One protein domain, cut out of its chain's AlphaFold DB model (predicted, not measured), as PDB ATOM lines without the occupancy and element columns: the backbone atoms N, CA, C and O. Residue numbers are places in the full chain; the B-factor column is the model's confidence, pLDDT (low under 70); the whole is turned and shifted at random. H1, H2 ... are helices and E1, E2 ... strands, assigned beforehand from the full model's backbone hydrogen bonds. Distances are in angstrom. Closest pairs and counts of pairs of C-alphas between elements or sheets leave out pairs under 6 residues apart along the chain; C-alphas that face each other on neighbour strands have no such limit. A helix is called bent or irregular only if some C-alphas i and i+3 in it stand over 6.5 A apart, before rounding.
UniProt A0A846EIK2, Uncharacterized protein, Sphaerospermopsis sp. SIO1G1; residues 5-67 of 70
ATOM      1  N   ASP A   5     -30.508  40.418  44.570       71.25
ATOM      2  CA  ASP A   5     -31.077  41.751  44.775       71.25
ATOM      3  C   ASP A   5     -30.210  42.826  44.100       71.25
ATOM      4  O   ASP A   5     -28.999  42.915  44.330       71.25
ATOM      5  N   ILE A   6     -30.855  43.674  43.298       75.62
ATOM      6  CA  ILE A   6     -30.242  44.789  42.572       75.62
ATOM      7  C   ILE A   6     -29.455  45.752  43.481       75.62
ATOM      8  O   ILE A   6     -28.491  46.375  43.036       75.62
ATOM      9  N   SER A   7     -29.799  45.833  44.767       73.00
ATOM     10  CA  SER A   7     -29.078  46.618  45.778       73.00
ATOM     11  C   SER A   7     -27.606  46.209  45.944       73.00
ATOM     12  O   SER A   7     -26.771  47.055  46.270       73.00
ATOM     13  N   HIS A   8     -27.245  44.960  45.630       74.56
ATOM     14  CA  HIS A   8     -25.853  44.484  45.643       74.56
ATOM     15  C   HIS A   8     -25.016  45.020  44.472       74.56
ATOM     16  O   HIS A   8     -23.789  44.908  44.486       74.56
ATOM     17  N   TYR A   9     -25.664  45.621  43.473       77.25
ATOM     18  CA  TYR A   9     -25.037  46.178  42.276       77.25
ATOM     19  C   TYR A   9     -24.957  47.705  42.341       77.25
ATOM     20  O   TYR A   9     -24.921  48.373  41.317       77.25
ATOM     21  N   GLY A  10     -24.913  48.294  43.537       80.44
ATOM     22  CA  GLY A  10     -24.742  49.735  43.691       80.44
ATOM     23  C   GLY A  10     -23.405  50.237  43.129       80.44
ATOM     24  O   GLY A  10     -22.334  49.784  43.536       80.44
ATOM     25  N   LYS A  11     -23.450  51.246  42.258       79.88
ATOM     26  CA  LYS A  11     -22.295  52.036  41.820       79.88
ATOM     27  C   LYS A  11     -22.398  53.445  42.388       79.88
ATOM     28  O   LYS A  11     -23.433  54.104  42.289       79.88
ATOM     29  N   LYS A  12     -21.307  53.920  42.987       78.62
ATOM     30  CA  LYS A  12     -21.217  55.292  43.486       78.62
ATOM     31  C   LYS A  12     -21.131  56.241  42.290       78.62
ATOM     32  O   LYS A  12     -20.204  56.125  41.485       78.62
ATOM     33  N   VAL A  13     -22.102  57.141  42.159       73.88
ATOM     34  CA  VAL A  13     -22.133  58.145  41.090       73.88
ATOM     35  C   VAL A  13     -21.758  59.492  41.692       73.88
ATOM     36  O   VAL A  13     -22.385  59.957  42.640       73.88
ATOM     37  N   ASN A  14     -20.698  60.087  41.138       65.31
ATOM     38  CA  ASN A  14     -19.926  61.187  41.718       65.31
ATOM     39  C   ASN A  14     -19.282  60.835  43.066       65.31
ATOM     40  O   ASN A  14     -19.736  59.967  43.810       65.31
ATOM     41  N   SER A  15     -18.167  61.494  43.373       64.62
ATOM     42  CA  SER A  15     -17.352  61.184  44.547       64.62
ATOM     43  C   SER A  15     -18.119  61.265  45.864       64.62
ATOM     44  O   SER A  15     -17.646  60.648  46.814       64.62
ATOM     45  N   ASP A  16     -19.306  61.892  45.930       65.75
ATOM     46  CA  ASP A  16     -19.887  62.241  47.228       65.75
ATOM     47  C   ASP A  16     -21.378  62.038  47.523       65.75
ATOM     48  O   ASP A  16     -21.662  62.132  48.709       65.75
ATOM     49  N   CYS A  17     -22.347  61.727  46.639       63.06
ATOM     50  CA  CYS A  17     -23.747  61.878  47.126       63.06
ATOM     51  C   CYS A  17     -24.860  60.898  46.734       63.06
ATOM     52  O   CYS A  17     -25.953  61.083  47.260       63.06
ATOM     53  N   TYR A  18     -24.664  59.852  45.928       72.38
ATOM     54  CA  TYR A  18     -25.667  58.772  45.866       72.38
ATOM     55  C   TYR A  18     -25.129  57.484  45.234       72.38
ATOM     56  O   TYR A  18     -24.203  57.483  44.418       72.38
ATOM     57  N   TRP A  19     -25.726  56.366  45.644       76.94
ATOM     58  CA  TRP A  19     -25.543  55.061  45.020       76.94
ATOM     59  C   TRP A  19     -26.672  54.852  44.015       76.94
ATOM     60  O   TRP A  19     -27.840  54.955  44.386       76.94
ATOM     61  N   LEU A  20     -26.334  54.574  42.757       81.06
ATOM     62  CA  LEU A  20     -27.304  54.099  41.770       81.06
ATOM     63  C   LEU A  20     -27.135  52.599  41.575       81.06
ATOM     64  O   LEU A  20     -26.018  52.089  41.646       81.06
ATOM     65  N   ALA A  21     -28.232  51.903  41.301       81.94
ATOM     66  CA  ALA A  21     -28.170  50.525  40.848       81.94
ATOM     67  C   ALA A  21     -27.473  50.442  39.479       81.94
ATOM     68  O   ALA A  21     -27.854  51.124  38.530       81.94
ATOM     69  N   ASP A  22     -26.461  49.587  39.368       85.88
ATOM     70  CA  ASP A  22     -25.819  49.219  38.109       85.88
ATOM     71  C   ASP A  22     -26.637  48.109  37.430       85.88
ATOM     72  O   ASP A  22     -26.334  46.914  37.509       85.88
ATOM     73  N   GLU A  23     -27.738  48.527  36.802       85.50
ATOM     74  CA  GLU A  23     -28.695  47.648  36.117       85.50
ATOM     75  C   GLU A  23     -28.055  46.807  35.007       85.50
ATOM     76  O   GLU A  23     -28.467  45.665  34.773       85.50
ATOM     77  N   GLU A  24     -27.038  47.347  34.332       87.12
ATOM     78  CA  GLU A  24     -26.323  46.654  33.264       87.12
ATOM     79  C   GLU A  24     -25.540  45.466  33.826       87.12
ATOM     80  O   GLU A  24     -25.707  44.330  33.362       87.12
ATOM     81  N   ASN A  25     -24.730  45.697  34.866       83.69
ATOM     82  CA  ASN A  25     -23.982  44.626  35.512       83.69
ATOM     83  C   ASN A  25     -24.912  43.602  36.168       83.69
ATOM     84  O   ASN A  25     -24.685  42.401  36.002       83.69
ATOM     85  N   TYR A  26     -25.982  44.046  36.831       86.00
ATOM     86  CA  TYR A  26     -26.996  43.154  37.394       86.00
ATOM     87  C   TYR A  26     -27.610  42.241  36.321       86.00
ATOM     88  O   TYR A  26     -27.572  41.011  36.428       86.00
ATOM     89  N   SER A  27     -28.085  42.825  35.218       86.56
ATOM     90  CA  SER A  27     -28.689  42.083  34.105       86.56
ATOM     91  C   SER A  27     -27.717  41.098  33.458       86.56
ATOM     92  O   SER A  27     -28.110  39.998  33.056       86.56
ATOM     93  N   LYS A  28     -26.436  41.469  33.348       89.94
ATOM     94  CA  LYS A  28     -25.387  40.589  32.829       89.94
ATOM     95  C   LYS A  28     -25.176  39.378  33.740       89.94
ATOM     96  O   LYS A  28     -25.158  38.255  33.236       89.94
ATOM     97  N   ARG A  29     -25.089  39.579  35.059       87.31
ATOM     98  CA  ARG A  29     -24.920  38.476  36.021       87.31
ATOM     99  C   ARG A  29     -26.122  37.541  36.061       87.31
ATOM    100  O   ARG A  29     -25.926  36.332  36.015       87.31
ATOM    101  N   LEU A  30     -27.345  38.070  35.994       86.81
ATOM    102  CA  LEU A  30     -28.549  37.241  35.875       86.81
ATOM    103  C   LEU A  30     -28.531  36.343  34.630       86.81
ATOM    104  O   LEU A  30     -28.965  35.191  34.676       86.81
ATOM    105  N   LYS A  31     -28.053  36.858  33.488       91.00
ATOM    106  CA  LYS A  31     -27.921  36.057  32.259       91.00
ATOM    107  C   LYS A  31     -26.877  34.951  32.418       91.00
ATOM    108  O   LYS A  31     -27.130  33.833  31.973       91.00
ATOM    109  N   GLU A  32     -25.742  35.252  33.047       90.44
ATOM    110  CA  GLU A  32     -24.695  34.268  33.351       90.44
ATOM    111  C   GLU A  32     -25.219  33.165  34.281       90.44
ATOM    112  O   GLU A  32     -25.057  31.989  33.968       90.44
ATOM    113  N   ASP A  33     -25.945  33.515  35.344       88.31
ATOM    114  CA  ASP A  33     -26.517  32.531  36.276       88.31
ATOM    115  C   ASP A  33     -27.548  31.635  35.616       88.31
ATOM    116  O   ASP A  33     -27.530  30.417  35.787       88.31
ATOM    117  N   ARG A  34     -28.424  32.212  34.790       89.19
ATOM    118  CA  ARG A  34     -29.378  31.423  34.002       89.19
ATOM    119  C   ARG A  34     -28.669  30.459  33.056       89.19
ATOM    120  O   ARG A  34     -29.191  29.373  32.818       89.19
ATOM    121  N   LYS A  35     -27.517  30.843  32.499       95.00
ATOM    122  CA  LYS A  35     -26.712  29.967  31.641       95.00
ATOM    123  C   LYS A  35     -26.079  28.834  32.455       95.00
ATOM    124  O   LYS A  35     -26.277  27.681  32.096       95.00
ATOM    125  N   LEU A  36     -25.412  29.150  33.563       92.56
ATOM    126  CA  LEU A  36     -24.780  28.163  34.445       92.56
ATOM    127  C   LEU A  36     -25.796  27.140  34.971       92.56
ATOM    128  O   LEU A  36     -25.559  25.939  34.880       92.56
ATOM    129  N   ARG A  37     -26.982  27.595  35.393       89.00
ATOM    130  CA  ARG A  37     -28.076  26.704  35.813       89.00
ATOM    131  C   ARG A  37     -28.546  25.779  34.686       89.00
ATOM    132  O   ARG A  37     -28.815  24.611  34.934       89.00
ATOM    133  N   LYS A  38     -28.630  26.266  33.439       93.62
ATOM    134  CA  LYS A  38     -28.968  25.424  32.269       93.62
ATOM    135  C   LYS A  38     -27.901  24.375  31.965       93.62
ATOM    136  O   LYS A  38     -28.226  23.327  31.424       93.62
ATOM    137  N   GLU A  39     -26.651  24.670  32.292       96.31
ATOM    138  CA  GLU A  39     -25.515  23.755  32.152       96.31
ATOM    139  C   GLU A  39     -25.398  22.774  33.334       96.31
ATOM    140  O   GLU A  39     -24.511  21.925  33.329       96.31
ATOM    141  N   GLY A  40     -26.304  22.849  34.317       93.88
ATOM    142  CA  GLY A  40     -26.331  21.957  35.478       93.88
ATOM    143  C   GLY A  40     -25.428  22.394  36.630       93.88
ATOM    144  O   GLY A  40     -25.201  21.610  37.544       93.88
ATOM    145  N   TRP A  41     -24.918  23.627  36.607       94.12
ATOM    146  CA  TRP A  41     -24.135  24.174  37.710       94.12
ATOM    147  C   TRP A  41     -25.031  24.767  38.793       94.12
ATOM    148  O   TRP A  41     -25.948  25.547  38.515       94.12
ATOM    149  N   GLU A  42     -24.688  24.474  40.042       88.44
ATOM    150  CA  GLU A  42     -25.175  25.209  41.202       88.44
ATOM    151  C   GLU A  42     -24.241  26.392  41.478       88.44
ATOM    152  O   GLU A  42     -23.019  26.283  41.367       88.44
ATOM    153  N   VAL A  43     -24.814  27.551  41.806       86.06
ATOM    154  CA  VAL A  43     -24.060  28.801  41.937       86.06
ATOM    155  C   VAL A  43     -24.220  29.350  43.347       86.06
ATOM    156  O   VAL A  43     -25.318  29.736  43.744       86.06
ATOM    157  N   PHE A  44     -23.102  29.452  44.063       86.81
ATOM    158  CA  PHE A  44     -22.991  30.182  45.321       86.81
ATOM    159  C   PHE A  44     -22.288  31.513  45.058       86.81
ATOM    160  O   PHE A  44     -21.175  31.547  44.526       86.81
ATOM    161  N   ARG A  45     -22.939  32.625  45.394       83.88
ATOM    162  CA  ARG A  45     -22.359  33.965  45.249       83.88
ATOM    163  C   ARG A  45     -22.045  34.528  46.624       83.88
ATOM    164  O   ARG A  45     -22.650  34.132  47.611       83.88
ATOM    165  N   ILE A  46     -21.113  35.475  46.658       82.00
ATOM    166  CA  ILE A  46     -20.863  36.344  47.811       82.00
ATOM    167  C   ILE A  46     -20.659  37.756  47.257       82.00
ATOM    168  O   ILE A  46     -19.911  37.951  46.294       82.00
ATOM    169  N   SER A  47     -21.343  38.743  47.820       76.38
ATOM    170  CA  SER A  47     -21.175  40.145  47.460       76.38
ATOM    171  C   SER A  47     -19.930  40.746  48.119       76.38
ATOM    172  O   SER A  47     -19.482  40.349  49.195       76.38
ATOM    173  N   ASN A  48     -19.380  41.793  47.503       76.38
ATOM    174  CA  ASN A  48     -18.245  42.518  48.081       76.38
ATOM    175  C   ASN A  48     -18.579  43.175  49.430       76.38
ATOM    176  O   ASN A  48     -17.675  43.417  50.227       76.38
ATOM    177  N   TRP A  49     -19.849  43.507  49.676       76.94
ATOM    178  CA  TRP A  49     -20.284  44.088  50.944       76.94
ATOM    179  C   TRP A  49     -20.224  43.057  52.074       76.94
ATOM    180  O   TRP A  49     -19.640  43.341  53.120       76.94
ATOM    181  N   GLU A  50     -20.726  41.847  51.823       79.38
ATOM    182  CA  GLU A  50     -20.675  40.727  52.770       79.38
ATOM    183  C   GLU A  50     -19.231  40.400  53.170       79.38
ATOM    184  O   GLU A  50     -18.928  40.290  54.353       79.38
ATOM    185  N   ILE A  51     -18.301  40.375  52.207       80.50
ATOM    186  CA  ILE A  51     -16.870  40.138  52.480       80.50
ATOM    187  C   ILE A  51     -16.253  41.257  53.335       80.50
ATOM    188  O   ILE A  51     -15.373  41.009  54.162       80.50
ATOM    189  N   ARG A  52     -16.683  42.509  53.141       82.19
ATOM    190  CA  ARG A  52     -16.182  43.650  53.926       82.19
ATOM    191  C   ARG A  52     -16.688  43.619  55.366       82.19
ATOM    192  O   ARG A  52     -15.997  44.123  56.253       82.19
ATOM    193  N   ASN A  53     -17.852  43.025  55.610       84.19
ATOM    194  CA  ASN A  53     -18.398  42.860  56.945       84.19
ATOM    195  C   ASN A  53     -17.914  41.545  57.573       84.19
ATOM    196  O   ASN A  53     -18.566  40.509  57.483       84.19
ATOM    197  N   LYS A  54     -16.769  41.598  58.266       86.88
ATOM    198  CA  LYS A  54     -16.147  40.421  58.900       86.88
ATOM    199  C   LYS A  54     -17.078  39.636  59.831       86.88
ATOM    200  O   LYS A  54     -16.853  38.445  60.014       86.88
ATOM    201  N   ALA A  55     -18.095  40.279  60.407       89.50
ATOM    202  CA  ALA A  55     -19.065  39.613  61.272       89.50
ATOM    203  C   ALA A  55     -19.948  38.602  60.517       89.50
ATOM    204  O   ALA A  55     -20.406  37.649  61.132       89.50
ATOM    205  N   LEU A  56     -20.134  38.771  59.202       86.19
ATOM    206  CA  LEU A  56     -20.931  37.872  58.359       86.19
ATOM    207  C   LEU A  56     -20.128  36.676  57.832       86.19
ATOM    208  O   LEU A  56     -20.709  35.715  57.341       86.19
ATOM    209  N   ILE A  57     -18.793  36.695  57.935       88.19
ATOM    210  CA  ILE A  57     -17.940  35.615  57.409       88.19
ATOM    211  C   ILE A  57     -18.293  34.241  58.008       88.19
ATOM    212  O   ILE A  57     -18.391  33.293  57.231       88.19
ATOM    213  N   PRO A  58     -18.505  34.085  59.331       92.06
ATOM    214  CA  PRO A  58     -18.906  32.798  59.895       92.06
ATOM    215  C   PRO A  58     -20.229  32.274  59.326       92.06
ATOM    216  O   PRO A  58     -20.330  31.083  59.042       92.06
ATOM    217  N   GLU A  59     -21.211  33.153  59.113       90.25
ATOM    218  CA  GLU A  59     -22.510  32.797  58.523       90.25
ATOM    219  C   GLU A  59     -22.349  32.365  57.061       90.25
ATOM    220  O   GLU A  59     -22.852  31.321  56.669       90.25
ATOM    221  N   ILE A  60     -21.551  33.093  56.274       89.56
ATOM    222  CA  ILE A  60     -21.245  32.735  54.879       89.56
ATOM    223  C   ILE A  60     -20.547  31.375  54.791       89.56
ATOM    224  O   ILE A  60     -20.823  30.596  53.882       89.56
ATOM    225  N   LEU A  61     -19.625  31.081  55.714       90.69
ATOM    226  CA  LEU A  61     -18.939  29.788  55.758       90.69
ATOM    227  C   LEU A  61     -19.893  28.651  56.130       90.69
ATOM    228  O   LEU A  61     -19.757  27.561  55.582       90.69
ATOM    229  N   HIS A  62     -20.843  28.905  57.031       92.06
ATOM    230  CA  HIS A  62     -21.899  27.953  57.361       92.06
ATOM    231  C   HIS A  62     -22.801  27.690  56.148       92.06
ATOM    232  O   HIS A  62     -22.938  26.542  55.736       92.06
ATOM    233  N   ASP A  63     -23.321  28.746  55.515       89.88
ATOM    234  CA  ASP A  63     -24.137  28.662  54.298       89.88
ATOM    235  C   ASP A  63     -23.399  27.919  53.174       89.88
ATOM    236  O   ASP A  63     -23.987  27.099  52.470       89.88
ATOM    237  N   LEU A  64     -22.097  28.181  53.004       91.06
ATOM    238  CA  LEU A  64     -21.274  27.487  52.019       91.06
ATOM    239  C   LEU A  64     -21.155  26.000  52.350       91.06
ATOM    240  O   LEU A  64     -21.281  25.183  51.444       91.06
ATOM    241  N   LYS A  65     -20.903  25.653  53.618       92.94
ATOM    242  CA  LYS A  65     -20.771  24.266  54.087       92.94
ATOM    243  C   LYS A  65     -22.041  23.466  53.788       92.94
ATOM    244  O   LYS A  65     -21.947  22.391  53.198       92.94
ATOM    245  N   ASP A  66     -23.199  24.042  54.102       91.31
ATOM    246  CA  ASP A  66     -24.507  23.458  53.804       91.31
ATOM    247  C   ASP A  66     -24.724  23.321  52.291       91.31
ATOM    248  O   ASP A  66     -25.176  22.279  51.817       91.31
ATOM    249  N   PHE A  67     -24.346  24.344  51.514       89.88
ATOM    250  CA  PHE A  67     -24.463  24.343  50.056       89.88
ATOM    251  C   PHE A  67     -23.641  23.230  49.390       89.88
ATOM    252  O   PHE A  67     -24.129  22.582  48.469       89.88
TER     253      PHE A  67
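This is residues 5 to 67 of the 70 residues of an uncharacterized protein of Sphaerospermopsis sp. SIO1G1 (UniProt A0A846EIK2). An open, flat frame: the long helix H2 makes one side, H4 the side across from it, and the unnamed residues 39 to 47 run between them. The hairpin E1 and E2 makes one end of the long axis, with the short H1 packed where the hairpin leads into H2; short H3 makes a corner with H4. The 63 printed residues hold four named helices and two named strands, in the order H1 E1 E2 H2 H3 H4, the strands antiparallel, the class mostly helix. The whole is loose, with a radius of gyration of the C-alphas of 14.4 A and spans of 40 by 31 by 12 A.

E1, residues 10 to 13, and E2, residues 18 to 21, form an antiparallel hairpin at 135 degrees, with N 11 and O 20 at 2.8 A and N 20 and O 11 at 3.0 A, within hydrogen-bond range. H1, residues 6 to 9, touches H2, residues 23 to 38, with residues 23 to 26 of H2 alone; the closest C-alphas, of Tyr 9 and Tyr 26, are 6.1 A apart. H1 and H3, residues 48 to 52, are close but not clearly touching, the closest C-alphas, of His 8 and Trp 49, being 7.7 A apart. H3 and H4, residues 54 to 67, only just touch, only at the corner, with 3 pairs of C-alphas within 8 A, the closest those of Glu 50 and Leu 56 at 6.3 A. H2 is apart from H3 and H4. Every O i to N i+4 pair is within hydrogen-bond range in H2 and H3, and 8 of 10 in H4; H1 is too short for such a pair.

H1 begins at C-alpha 6, (-30.242, 44.789, 42.572). E1 is 9.2 A long and E2 10.0 A. H2 is 22.6 A long. H3 measures 6.3 A and H4 20.1 A, ending at C-alpha 67, (-24.463, 24.343, 50.056). H4 is irregular, but only just: C-alphas 55 and 58 are 7.0 A apart.

The C-alphas farthest apart, of Asp 16 and Gly 40, are 42.5 A apart. The printed part has no cut and no long link. Confidence is low, under 70, at residues 14 to 17 of the model.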